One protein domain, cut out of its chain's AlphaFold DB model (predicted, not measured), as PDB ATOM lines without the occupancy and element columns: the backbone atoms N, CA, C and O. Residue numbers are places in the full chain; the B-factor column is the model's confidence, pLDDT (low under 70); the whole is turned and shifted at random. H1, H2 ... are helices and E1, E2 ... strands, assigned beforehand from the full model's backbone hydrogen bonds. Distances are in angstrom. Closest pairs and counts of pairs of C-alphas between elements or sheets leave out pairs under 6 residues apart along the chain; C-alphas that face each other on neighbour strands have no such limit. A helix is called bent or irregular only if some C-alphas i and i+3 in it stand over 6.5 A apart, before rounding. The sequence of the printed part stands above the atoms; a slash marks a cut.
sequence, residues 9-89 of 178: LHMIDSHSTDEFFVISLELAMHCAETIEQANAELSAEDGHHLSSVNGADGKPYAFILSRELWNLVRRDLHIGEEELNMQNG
ATOM      1  N   LEU A   9     110.994 129.191 109.570       91.31
ATOM      2  CA  LEU A   9     111.749 128.228 110.365       91.31
ATOM      3  C   LEU A   9     111.237 126.816 110.085       91.31
ATOM      4  O   LEU A   9     110.035 126.571 110.099       91.31
ATOM      5  N   HIS A  10     112.161 125.881 109.886       89.88
ATOM      6  CA  HIS A  10     111.865 124.455 109.857       89.88
ATOM      7  C   HIS A  10     112.293 123.848 111.195       89.88
ATOM      8  O   HIS A  10     113.444 124.010 111.610       89.88
ATOM      9  N   MET A  11     111.359 123.200 111.881       85.06
ATOM     10  CA  MET A  11     111.560 122.589 113.189       85.06
ATOM     11  C   MET A  11     111.271 121.095 113.103       85.06
ATOM     12  O   MET A  11     110.308 120.686 112.466       85.06
ATOM     13  N   ILE A  12     112.103 120.298 113.766       80.81
ATOM     14  CA  ILE A  12     111.941 118.848 113.859       80.81
ATOM     15  C   ILE A  12     111.817 118.510 115.339       80.81
ATOM     16  O   ILE A  12     112.679 118.908 116.128       80.81
ATOM     17  N   ASP A  13     110.755 117.803 115.715       75.81
ATOM     18  CA  ASP A  13     110.602 117.295 117.074       75.81
ATOM     19  C   ASP A  13     111.634 116.185 117.327       75.81
ATOM     20  O   ASP A  13     111.708 115.181 116.610       75.81
ATOM     21  N   SER A  14     112.457 116.372 118.361       73.50
ATOM     22  CA  SER A  14     113.536 115.449 118.718       73.50
ATOM     23  C   SER A  14     113.053 114.086 119.222       73.50
ATOM     24  O   SER A  14     113.856 113.160 119.324       73.50
ATOM     25  N   HIS A  15     111.773 113.960 119.566       76.31
ATOM     26  CA  HIS A  15     111.155 112.771 120.140       76.31
ATOM     27  C   HIS A  15     110.164 112.082 119.195       76.31
ATOM     28  O   HIS A  15     109.997 110.869 119.326       76.31
ATOM     29  N   SER A  16     109.532 112.800 118.258       66.88
ATOM     30  CA  SER A  16     108.485 112.228 117.390       66.88
ATOM     31  C   SER A  16     108.803 112.187 115.893       66.88
ATOM     32  O   SER A  16     108.015 111.632 115.137       66.88
ATOM     33  N   THR A  17     109.952 112.706 115.440       71.00
ATOM     34  CA  THR A  17     110.291 112.884 114.004       71.00
ATOM     35  C   THR A  17     109.325 113.779 113.223       71.00
ATOM     36  O   THR A  17     109.479 113.933 112.010       71.00
ATOM     37  N   ASP A  18     108.364 114.408 113.902       73.00
ATOM     38  CA  ASP A  18     107.417 115.311 113.270       73.00
ATOM     39  C   ASP A  18     108.128 116.593 112.819       73.00
ATOM     40  O   ASP A  18     108.931 117.186 113.545       73.00
ATOM     41  N   GLU A  19     107.827 117.007 111.590       80.94
ATOM     42  CA  GLU A  19     108.323 118.244 110.992       80.94
ATOM     43  C   GLU A  19     107.236 119.313 111.081       80.94
ATOM     44  O   GLU A  19     106.111 119.111 110.619       80.94
ATOM     45  N   PHE A  20     107.597 120.471 111.623       82.69
ATOM     46  CA  PHE A  20     106.730 121.636 111.703       82.69
ATOM     47  C   PHE A  20     107.402 122.831 111.037       82.69
ATOM     48  O   PHE A  20     108.592 123.102 111.236       82.69
ATOM     49  N   PHE A  21     106.623 123.580 110.265       93.12
ATOM     50  CA  PHE A  21     107.086 124.787 109.593       93.12
ATOM     51  C   PHE A  21     106.474 125.987 110.296       93.12
ATOM     52  O   PHE A  21     105.258 126.072 110.434       93.12
ATOM     53  N   VAL A  22     107.309 126.905 110.770       94.88
ATOM     54  CA  VAL A  22     106.859 128.083 111.513       94.88
ATOM     55  C   VAL A  22     107.164 129.328 110.699       94.88
ATOM     56  O   VAL A  22     108.320 129.574 110.352       94.88
ATOM     57  N   ILE A  23     106.137 130.127 110.423       96.56
ATOM     58  CA  ILE A  23     106.269 131.406 109.724       96.56
ATOM     59  C   ILE A  23     105.936 132.577 110.643       96.56
ATOM     60  O   ILE A  23     105.093 132.470 111.534       96.56
ATOM     61  N   SER A  24     106.613 133.706 110.453       95.69
ATOM     62  CA  SER A  24     106.322 134.935 111.201       95.69
ATOM     63  C   SER A  24     104.920 135.468 110.879       95.69
ATOM     64  O   SER A  24     104.429 135.253 109.770       95.69
ATOM     65  N   LEU A  25     104.309 136.215 111.807       94.75
ATOM     66  CA  LEU A  25     103.048 136.928 111.553       94.75
ATOM     67  C   LEU A  25     103.123 137.800 110.292       94.75
ATOM     68  O   LEU A  25     102.196 137.796 109.495       94.75
ATOM     69  N   GLU A  26     104.226 138.523 110.103       94.44
ATOM     70  CA  GLU A  26     104.405 139.437 108.971       94.44
ATOM     71  C   GLU A  26     104.346 138.700 107.628       94.44
ATOM     72  O   GLU A  26     103.579 139.077 106.749       94.44
ATOM     73  N   LEU A  27     105.074 137.584 107.505       95.69
ATOM     74  CA  LEU A  27     105.022 136.743 106.309       95.69
ATOM     75  C   LEU A  27     103.654 136.085 106.116       95.69
ATOM     76  O   LEU A  27     103.167 136.018 104.992       95.69
ATOM     77  N   ALA A  28     103.016 135.632 107.197       96.31
ATOM     78  CA  ALA A  28     101.670 135.074 107.122       96.31
ATOM     79  C   ALA A  28     100.658 136.100 106.595       96.31
ATOM     80  O   ALA A  28      99.814 135.756 105.778       96.31
ATOM     81  N   MET A  29     100.763 137.362 107.021       95.25
ATOM     82  CA  MET A  29      99.913 138.445 106.528       95.25
ATOM     83  C   MET A  29     100.226 138.804 105.074       95.25
ATOM     84  O   MET A  29      99.305 139.022 104.293       95.25
ATOM     85  N   HIS A  30     101.508 138.839 104.705       94.69
ATOM     86  CA  HIS A  30     101.945 139.123 103.335       94.69
ATOM     87  C   HIS A  30     101.469 138.057 102.337       94.69
ATOM     88  O   HIS A  30     101.092 138.382 101.218       94.69
ATOM     89  N   CYS A  31     101.421 136.791 102.760       95.56
ATOM     90  CA  CYS A  31     100.981 135.655 101.945       95.56
ATOM     91  C   CYS A  31      99.573 135.141 102.312       95.56
ATOM     92  O   CYS A  31      99.265 133.980 102.036       95.56
ATOM     93  N   ALA A  32      98.734 135.964 102.954       96.00
ATOM     94  CA  ALA A  32      97.476 135.512 103.558       96.00
ATOM     95  C   ALA A  32      96.543 134.823 102.555       96.00
ATOM     96  O   ALA A  32      96.081 133.720 102.822       96.00
ATOM     97  N   GLU A  33      96.340 135.418 101.377       94.31
ATOM     98  CA  GLU A  33      95.458 134.871 100.336       94.31
ATOM     99  C   GLU A  33      95.882 133.458  99.908       94.31
ATOM    100  O   GLU A  33      95.075 132.529  99.913       94.31
ATOM    101  N   THR A  34      97.171 133.270  99.611       93.62
ATOM    102  CA  THR A  34      97.722 131.971  99.205       93.62
ATOM    103  C   THR A  34      97.596 130.925 100.312       93.62
ATOM    104  O   THR A  34      97.247 129.774 100.044       93.62
ATOM    105  N   ILE A  35      97.868 131.313 101.561       95.56
ATOM    106  CA  ILE A  35      97.763 130.417 102.719       95.56
ATOM    107  C   ILE A  35      96.305 130.026 102.960       95.56
ATOM    108  O   ILE A  35      96.022 128.849 103.166       95.56
ATOM    109  N   GLU A  36      95.383 130.989 102.935       93.62
ATOM    110  CA  GLU A  36      93.957 130.763 103.172       93.62
ATOM    111  C   GLU A  36      93.352 129.849 102.109       93.62
ATOM    112  O   GLU A  36      92.650 128.898 102.459       93.62
ATOM    113  N   GLN A  37      93.676 130.076 100.833       93.12
ATOM    114  CA  GLN A  37      93.217 129.226  99.739       93.12
ATOM    115  C   GLN A  37      93.714 127.783  99.902       93.12
ATOM    116  O   GLN A  37      92.907 126.854  99.929       93.12
ATOM    117  N   ALA A  38      95.024 127.587 100.077       93.12
ATOM    118  CA  ALA A  38      95.601 126.250 100.225       93.12
ATOM    119  C   ALA A  38      95.107 125.539 101.498       93.12
ATOM    120  O   ALA A  38      94.854 124.335 101.498       93.12
ATOM    121  N   ASN A  39      94.927 126.278 102.597       91.88
ATOM    122  CA  ASN A  39      94.396 125.722 103.837       91.88
ATOM    123  C   ASN A  39      92.921 125.316 103.697       91.88
ATOM    124  O   ASN A  39      92.519 124.302 104.267       91.88
ATOM    125  N   ALA A  40      92.116 126.073 102.945       90.38
ATOM    126  CA  ALA A  40      90.725 125.721 102.659       90.38
ATOM    127  C   ALA A  40      90.616 124.452 101.800       90.38
ATOM    128  O   ALA A  40      89.755 123.617 102.071       90.38
ATOM    129  N   GLU A  41      91.509 124.282 100.820       88.12
ATOM    130  CA  GLU A  41      91.590 123.070  99.994       88.12
ATOM    131  C   GLU A  41      91.879 121.822 100.844       88.12
ATOM    132  O   GLU A  41      91.216 120.802 100.674       88.12
ATOM    133  N   LEU A  42      92.799 121.915 101.811       87.31
ATOM    134  CA  LEU A  42      93.152 120.797 102.695       87.31
ATOM    135  C   LEU A  42      92.122 120.532 103.801       87.31
ATOM    136  O   LEU A  42      91.861 119.385 104.146       87.31
ATOM    137  N   SER A  43      91.500 121.579 104.355       76.31
ATOM    138  CA  SER A  43      90.535 121.439 105.463       76.31
ATOM    139  C   SER A  43      89.259 120.684 105.062       76.31
ATOM    140  O   SER A  43      88.510 120.246 105.932       76.31
ATOM    141  N   ALA A  44      89.006 120.520 103.760       68.62
ATOM    142  CA  ALA A  44      87.938 119.668 103.245       68.62
ATOM    143  C   ALA A  44      88.194 118.162 103.477       68.62
ATOM    144  O   ALA A  44      87.257 117.372 103.364       68.62
ATOM    145  N   GLU A  45      89.428 117.768 103.816       60.41
ATOM    146  CA  GLU A  45      89.878 116.374 103.948       60.41
ATOM    147  C   GLU A  45      90.141 115.926 105.408       60.41
ATOM    148  O   GLU A  45      90.789 114.906 105.618       60.41
ATOM    149  N   ASP A  46      89.588 116.632 106.409       57.47
ATOM    150  CA  ASP A  46      89.793 116.443 107.864       57.47
ATOM    151  C   ASP A  46      91.241 116.714 108.348       57.47
ATOM    152  O   ASP A  46      92.108 115.841 108.346       57.47
ATOM    153  N   GLY A  47      91.500 117.921 108.875       66.25
ATOM    154  CA  GLY A  47      92.777 118.245 109.531       66.25
ATOM    155  C   GLY A  47      92.958 119.719 109.913       66.25
ATOM    156  O   GLY A  47      92.456 120.623 109.248       66.25
ATOM    157  N   HIS A  48      93.704 119.985 110.993       81.25
ATOM    158  CA  HIS A  48      94.174 121.334 111.335       81.25
ATOM    159  C   HIS A  48      95.539 121.581 110.681       81.25
ATOM    160  O   HIS A  48      96.569 121.173 111.216       81.25
ATOM    161  N   HIS A  49      95.553 122.253 109.530       90.62
ATOM    162  CA  HIS A  49      96.779 122.472 108.750       90.62
ATOM    163  C   HIS A  49      97.486 123.801 109.040       90.62
ATOM    164  O   HIS A  49      98.666 123.957 108.716       90.62
ATOM    165  N   LEU A  50      96.791 124.729 109.698       92.94
ATOM    166  CA  LEU A  50      97.298 126.029 110.121       92.94
ATOM    167  C   LEU A  50      96.927 126.272 111.587       92.94
ATOM    168  O   LEU A  50      95.769 126.130 111.977       92.94
ATOM    169  N   SER A  51      97.903 126.646 112.411       92.38
ATOM    170  CA  SER A  51      97.698 126.972 113.828       92.38
ATOM    171  C   SER A  51      98.440 128.246 114.205       92.38
ATOM    172  O   SER A  51      99.572 128.453 113.777       92.38
ATOM    173  N   SER A  52      97.834 129.109 115.020       93.62
ATOM    174  CA  SER A  52      98.507 130.313 115.509       93.62
ATOM    175  C   SER A  52      99.386 130.021 116.725       93.62
ATOM    176  O   SER A  52      99.051 129.218 117.595       93.62
ATOM    177  N   VAL A  53     100.514 130.724 116.804       92.44
ATOM    178  CA  VAL A  53     101.355 130.791 117.999       92.44
ATOM    179  C   VAL A  53     101.124 132.143 118.651       92.44
ATOM    180  O   VAL A  53     101.479 133.185 118.091       92.44
ATOM    181  N   ASN A  54     100.508 132.123 119.831       93.19
ATOM    182  CA  ASN A  54     100.083 133.333 120.523       93.19
ATOM    183  C   ASN A  54     101.105 133.768 121.577       93.19
ATOM    184  O   ASN A  54     101.719 132.944 122.255       93.19
ATOM    185  N   GLY A  55     101.277 135.080 121.710       88.81
ATOM    186  CA  GLY A  55     102.068 135.702 122.760       88.81
ATOM    187  C   GLY A  55     101.335 135.701 124.100       88.81
ATOM    188  O   GLY A  55     100.175 135.303 124.207       88.81
ATOM    189  N   ALA A  56     102.007 136.201 125.138       89.56
ATOM    190  CA  ALA A  56     101.424 136.330 126.477       89.56
ATOM    191  C   ALA A  56     100.201 137.272 126.523       89.56
ATOM    192  O   ALA A  56      99.391 137.182 127.439       89.56
ATOM    193  N   ASP A  57     100.062 138.159 125.537       91.56
ATOM    194  CA  ASP A  57      98.919 139.055 125.348       91.56
ATOM    195  C   ASP A  57      97.746 138.403 124.586       91.56
ATOM    196  O   ASP A  57      96.738 139.059 124.325       91.56
ATOM    197  N   GLY A  58      97.873 137.125 124.219       91.25
ATOM    198  CA  GLY A  58      96.877 136.372 123.459       91.25
ATOM    199  C   GLY A  58      96.861 136.680 121.961       91.25
ATOM    200  O   GLY A  58      96.038 136.106 121.249       91.25
ATOM    201  N   LYS A  59      97.749 137.549 121.456       90.94
ATOM    202  CA  LYS A  59      97.821 137.873 120.026       90.94
ATOM    203  C   LYS A  59      98.770 136.926 119.293       90.94
ATOM    204  O   LYS A  59      99.809 136.565 119.849       90.94
ATOM    205  N   PRO A  60      98.465 136.543 118.043       92.44
ATOM    206  CA  PRO A  60      99.380 135.738 117.250       92.44
ATOM    207  C   PRO A  60     100.661 136.523 116.958       92.44
ATOM    208  O   PRO A  60     100.602 137.703 116.624       92.44
ATOM    209  N   TYR A  61     101.817 135.866 117.048       93.19
ATOM    210  CA  TYR A  61     103.099 136.405 116.565       93.19
ATOM    211  C   TYR A  61     103.761 135.508 115.507       93.19
ATOM    212  O   TYR A  61     104.714 135.926 114.843       93.19
ATOM    213  N   ALA A  62     103.268 134.281 115.342       95.06
ATOM    214  CA  ALA A  62     103.705 133.331 114.329       95.06
ATOM    215  C   ALA A  62     102.576 132.346 113.999       95.06
ATOM    216  O   ALA A  62     101.576 132.278 114.717       95.06
ATOM    217  N   PHE A  63     102.765 131.559 112.946       96.12
ATOM    218  CA  PHE A  63     101.876 130.465 112.563       96.12
ATOM    219  C   PHE A  63     102.675 129.189 112.316       96.12
ATOM    220  O   PHE A  63     103.793 129.246 111.810       96.12
ATOM    221  N   ILE A  64     102.089 128.051 112.680       94.38
ATOM    222  CA  ILE A  64     102.591 126.707 112.401       94.38
ATOM    223  C   ILE A  64     101.787 126.140 111.238       94.38
ATOM    224  O   ILE A  64     100.556 126.163 111.269       94.38
ATOM    225  N   LEU A  65     102.493 125.632 110.236       94.25
ATOM    226  CA  LEU A  65     101.937 124.939 109.086       94.25
ATOM    227  C   LEU A  65     102.255 123.450 109.204       94.25
ATOM    228  O   LEU A  65     103.378 123.073 109.568       94.25
ATOM    229  N   SER A  66     101.284 122.612 108.847       91.19
ATOM    230  CA  SER A  66     101.534 121.190 108.618       91.19
ATOM    231  C   SER A  66     102.412 120.982 107.376       91.19
ATOM    232  O   SER A  66     102.596 121.887 106.551       91.19
ATOM    233  N   ARG A  67     102.951 119.768 107.214       89.75
ATOM    234  CA  ARG A  67     103.776 119.399 106.052       89.75
ATOM    235  C   ARG A  67     102.995 119.517 104.738       89.75
ATOM    236  O   ARG A  67     103.551 119.949 103.730       89.75
ATOM    237  N   GLU A  68     101.723 119.145 104.751       91.19
ATOM    238  CA  GLU A  68     100.809 119.197 103.609       91.19
ATOM    239  C   GLU A  68     100.631 120.637 103.134       91.19
ATOM    240  O   GLU A  68     100.898 120.932 101.970       91.19
ATOM    241  N   LEU A  69     100.286 121.552 104.049       93.31
ATOM    242  CA  LEU A  69     100.124 122.966 103.712       93.31
ATOM    243  C   LEU A  69     101.445 123.578 103.245       93.31
ATOM    244  O   LEU A  69     101.482 124.240 102.210       93.31
ATOM    245  N   TRP A  70     102.549 123.294 103.940       93.81
ATOM    246  CA  TRP A  70     103.882 123.734 103.523       93.81
ATOM    247  C   TRP A  70     104.213 123.324 102.084       93.81
ATOM    248  O   TRP A  70     104.708 124.141 101.309       93.81
ATOM    249  N   ASN A  71     103.924 122.083 101.690       92.50
ATOM    250  CA  ASN A  71     104.227 121.606 100.341       92.50
ATOM    251  C   ASN A  71     103.484 122.381  99.245       92.50
ATOM    252  O   ASN A  71     104.039 122.529  98.153       92.50
ATOM    253  N   LEU A  72     102.287 122.891  99.547       91.62
ATOM    254  CA  LEU A  72     101.510 123.727  98.636       91.62
ATOM    255  C   LEU A  72     102.072 125.151  98.552       91.62
ATOM    256  O   LEU A  72     102.249 125.664  97.451       91.62
ATOM    257  N   VAL A  73     102.416 125.767  99.690       93.62
ATOM    258  CA  VAL A  73     102.694 127.217  99.743       93.62
ATOM    259  C   VAL A  73     104.173 127.600  99.851       93.62
ATOM    260  O   VAL A  73     104.510 128.775  99.735       93.62
ATOM    261  N   ARG A  74     105.102 126.652 100.049       90.69
ATOM    262  CA  ARG A  74     106.536 126.937 100.297       90.69
ATOM    263  C   ARG A  74     107.186 127.856  99.267       90.69
ATOM    264  O   ARG A  74     108.076 128.628  99.611       90.69
ATOM    265  N   ARG A  75     106.777 127.758  97.999       82.88
ATOM    266  CA  ARG A  75     107.323 128.600  96.932       82.88
ATOM    267  C   ARG A  75     106.922 130.056  97.148       82.88
ATOM    268  O   ARG A  75     107.796 130.917  97.136       82.88
ATOM    269  N   ASP A  76     105.640 130.299  97.380       85.12
ATOM    270  CA  ASP A  76     105.090 131.641  97.565       85.12
ATOM    271  C   ASP A  76     105.542 132.247  98.894       85.12
ATOM    272  O   ASP A  76     105.891 133.420  98.941       85.12
ATOM    273  N   LEU A  77     105.680 131.432  99.946       91.31
ATOM    274  CA  LEU A  77     106.277 131.861 101.212       91.31
ATOM    275  C   LEU A  77     107.731 132.321 101.047       91.31
ATOM    276  O   LEU A  77     108.128 133.320 101.642       91.31
ATOM    277  N   HIS A  78     108.539 131.617 100.248       84.62
ATOM    278  CA  HIS A  78     109.910 132.051  99.977       84.62
ATOM    279  C   HIS A  78     109.957 133.335  99.144       84.62
ATOM    280  O   HIS A  78     110.791 134.192  99.423       84.62
ATOM    281  N   ILE A  79     109.058 133.497  98.168       79.81
ATOM    282  CA  ILE A  79     108.925 134.749  97.406       79.81
ATOM    283  C   ILE A  79     108.525 135.895  98.346       79.81
ATOM    284  O   ILE A  79     109.187 136.929  98.364       79.81
ATOM    285  N   GLY A  80     107.513 135.688  99.189       84.56
ATOM    286  CA  GLY A  80     107.048 136.678 100.156       84.56
ATOM    287  C   GLY A  80     108.111 137.072 101.183       84.56
ATOM    288  O   GLY A  80     108.253 138.248 101.502       84.56
ATOM    289  N   GLU A  81     108.923 136.121 101.664       87.81
ATOM    290  CA  GLU A  81     110.063 136.417 102.543       87.81
ATOM    291  C   GLU A  81     111.083 137.328 101.842       87.81
ATOM    292  O   GLU A  81     111.640 138.236 102.459       87.81
ATOM    293  N   GLU A  82     111.339 137.119 100.549       78.31
ATOM    294  CA  GLU A  82     112.237 137.977  99.771       78.31
ATOM    295  C   GLU A  82     111.657 139.374  99.539       78.31
ATOM    296  O   GLU A  82     112.381 140.360  99.683       78.31
ATOM    297  N   GLU A  83     110.365 139.479  99.244       79.88
ATOM    298  CA  GLU A  83     109.670 140.759  99.081       79.88
ATOM    299  C   GLU A  83     109.659 141.576 100.377       79.88
ATOM    300  O   GLU A  83     110.012 142.758 100.352       79.88
ATOM    301  N   LEU A  84     109.348 140.949 101.516       83.75
ATOM    302  CA  LEU A  84     109.409 141.594 102.831       83.75
ATOM    303  C   LEU A  84     110.823 142.063 103.167       83.75
ATOM    304  O   LEU A  84     111.017 143.184 103.633       83.75
ATOM    305  N   ASN A  85     111.834 141.245 102.874       80.69
ATOM    306  CA  ASN A  85     113.226 141.636 103.066       80.69
ATOM    307  C   ASN A  85     113.600 142.864 102.227       80.69
ATOM    308  O   ASN A  85     114.273 143.765 102.730       80.69
ATOM    309  N   MET A  86     113.129 142.941 100.979       72.00
ATOM    310  CA  MET A  86     113.329 144.117 100.129       72.00
ATOM    311  C   MET A  86     112.609 145.358 100.677       72.00
ATOM    312  O   MET A  86     113.206 146.432 100.711       72.00
ATOM    313  N   GLN A  87     111.358 145.224 101.129       76.88
ATOM    314  CA  GLN A  87     110.572 146.331 101.696       76.88
ATOM    315  C   GLN A  87     111.183 146.870 102.994       76.88
ATOM    316  O   GLN A  87     111.281 148.083 103.179       76.88
ATOM    317  N   ASN A  88     111.659 145.974 103.856       77.44
ATOM    318  CA  ASN A  88     112.255 146.312 105.144       77.44
ATOM    319  C   ASN A  88     113.729 146.738 105.037       77.44
ATOM    320  O   ASN A  88     114.388 146.947 106.057       77.44
ATOM    321  N   GLY A  89     114.269 146.864 103.817       67.94
ATOM    322  CA  GLY A  89     115.663 147.248 103.588       67.94
ATOM    323  C   GLY A  89     116.666 146.250 104.168       67.94
ATOM    324  O   GLY A  89     117.812 146.612 104.445       67.94
TER     325      GLY A  89
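This is residues 9 to 89 of the 178 residues of an uncharacterized protein of Desulfovibrio sp (UniProt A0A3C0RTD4). A strongly twisted antiparallel sheet of four strands has the long helix H3 and the short helix H1 over one of its faces, H3 running along the strands and H1 standing up from them. H2 lies side by side with the first part of H3, running the opposite way, and only grazes the sheet. The printed part has 81 residues, in the order E1 E2 H1 H2 E3 E4 H3, and the sheet's order is E1 - E2 - E4 - E3. The class is mixed, helices and strands; the whole is compact, with a radius of gyration of the C-alphas of 13.1 A and spans of 38 by 30 by 24 A.

E1, residues 9 to 12, begins at C-alpha 9 (111.749, 128.228, 110.365). E2 is residues 19 to 24, 16.8 A long. H1 is residues 25 to 30, and H2, residues 32 to 43, is 15.8 A long, with C-alpha 32 at (97.476, 135.512, 103.558). E3 is residues 50 to 54 and E4 residues 60 to 65, 13.8 A long. H3, residues 67 to 87, measures 28.1 A and ends at C-alpha 87 (110.572, 146.331, 101.696). It has a kink of 63 degrees near residue 74 and is irregular, with C-alphas 72 and 75 7.8 A apart.

The hairpin E1 and E2 has N 11 and O 20 within hydrogen-bond range at 2.8 A. E2 and E4 are antiparallel at 147 degrees, with N 23 and O 63 2.9 A apart. In the hairpin E3 and E4, N 53 and O 62 are 2.8 A apart. E2, H1 H2 and E3 form a split strand-helix-strand unit, two strands running the same way with E4 between them, and its crossover is right-handed. H3 is over E2 and E4 at a height over the sheet of 9.9 A, only just along the strands at 29 degrees to E2 on the local plane. H1, on the same face, is over E2 at a height of 6.8 A. Residues 77 to 84 of H3 touch H1, about perpendicular at 84 degrees; the closest C-alphas, Leu 27 and Glu 81, are 6.3 A apart. Residues 68 to 76 of H3 touch H2, opposite ways at a shallow tilt of 3 degrees; the closest C-alphas, Asn 39 and Leu 69, are 6.4 A apart. E1 is apart from E3 and E4. Every O i to N i+4 pair is within hydrogen-bond range in H1 and H2, and 15 of 17 are in H3.

The C-alphas farthest apart, those of Asp 46 and Gly 89, are 40.5 A apart. The printed part has no cut and no long link. The mean pLDDT of the printed part is 86.9; residue 16, residues 44 to 47 and residue 89 are under 70.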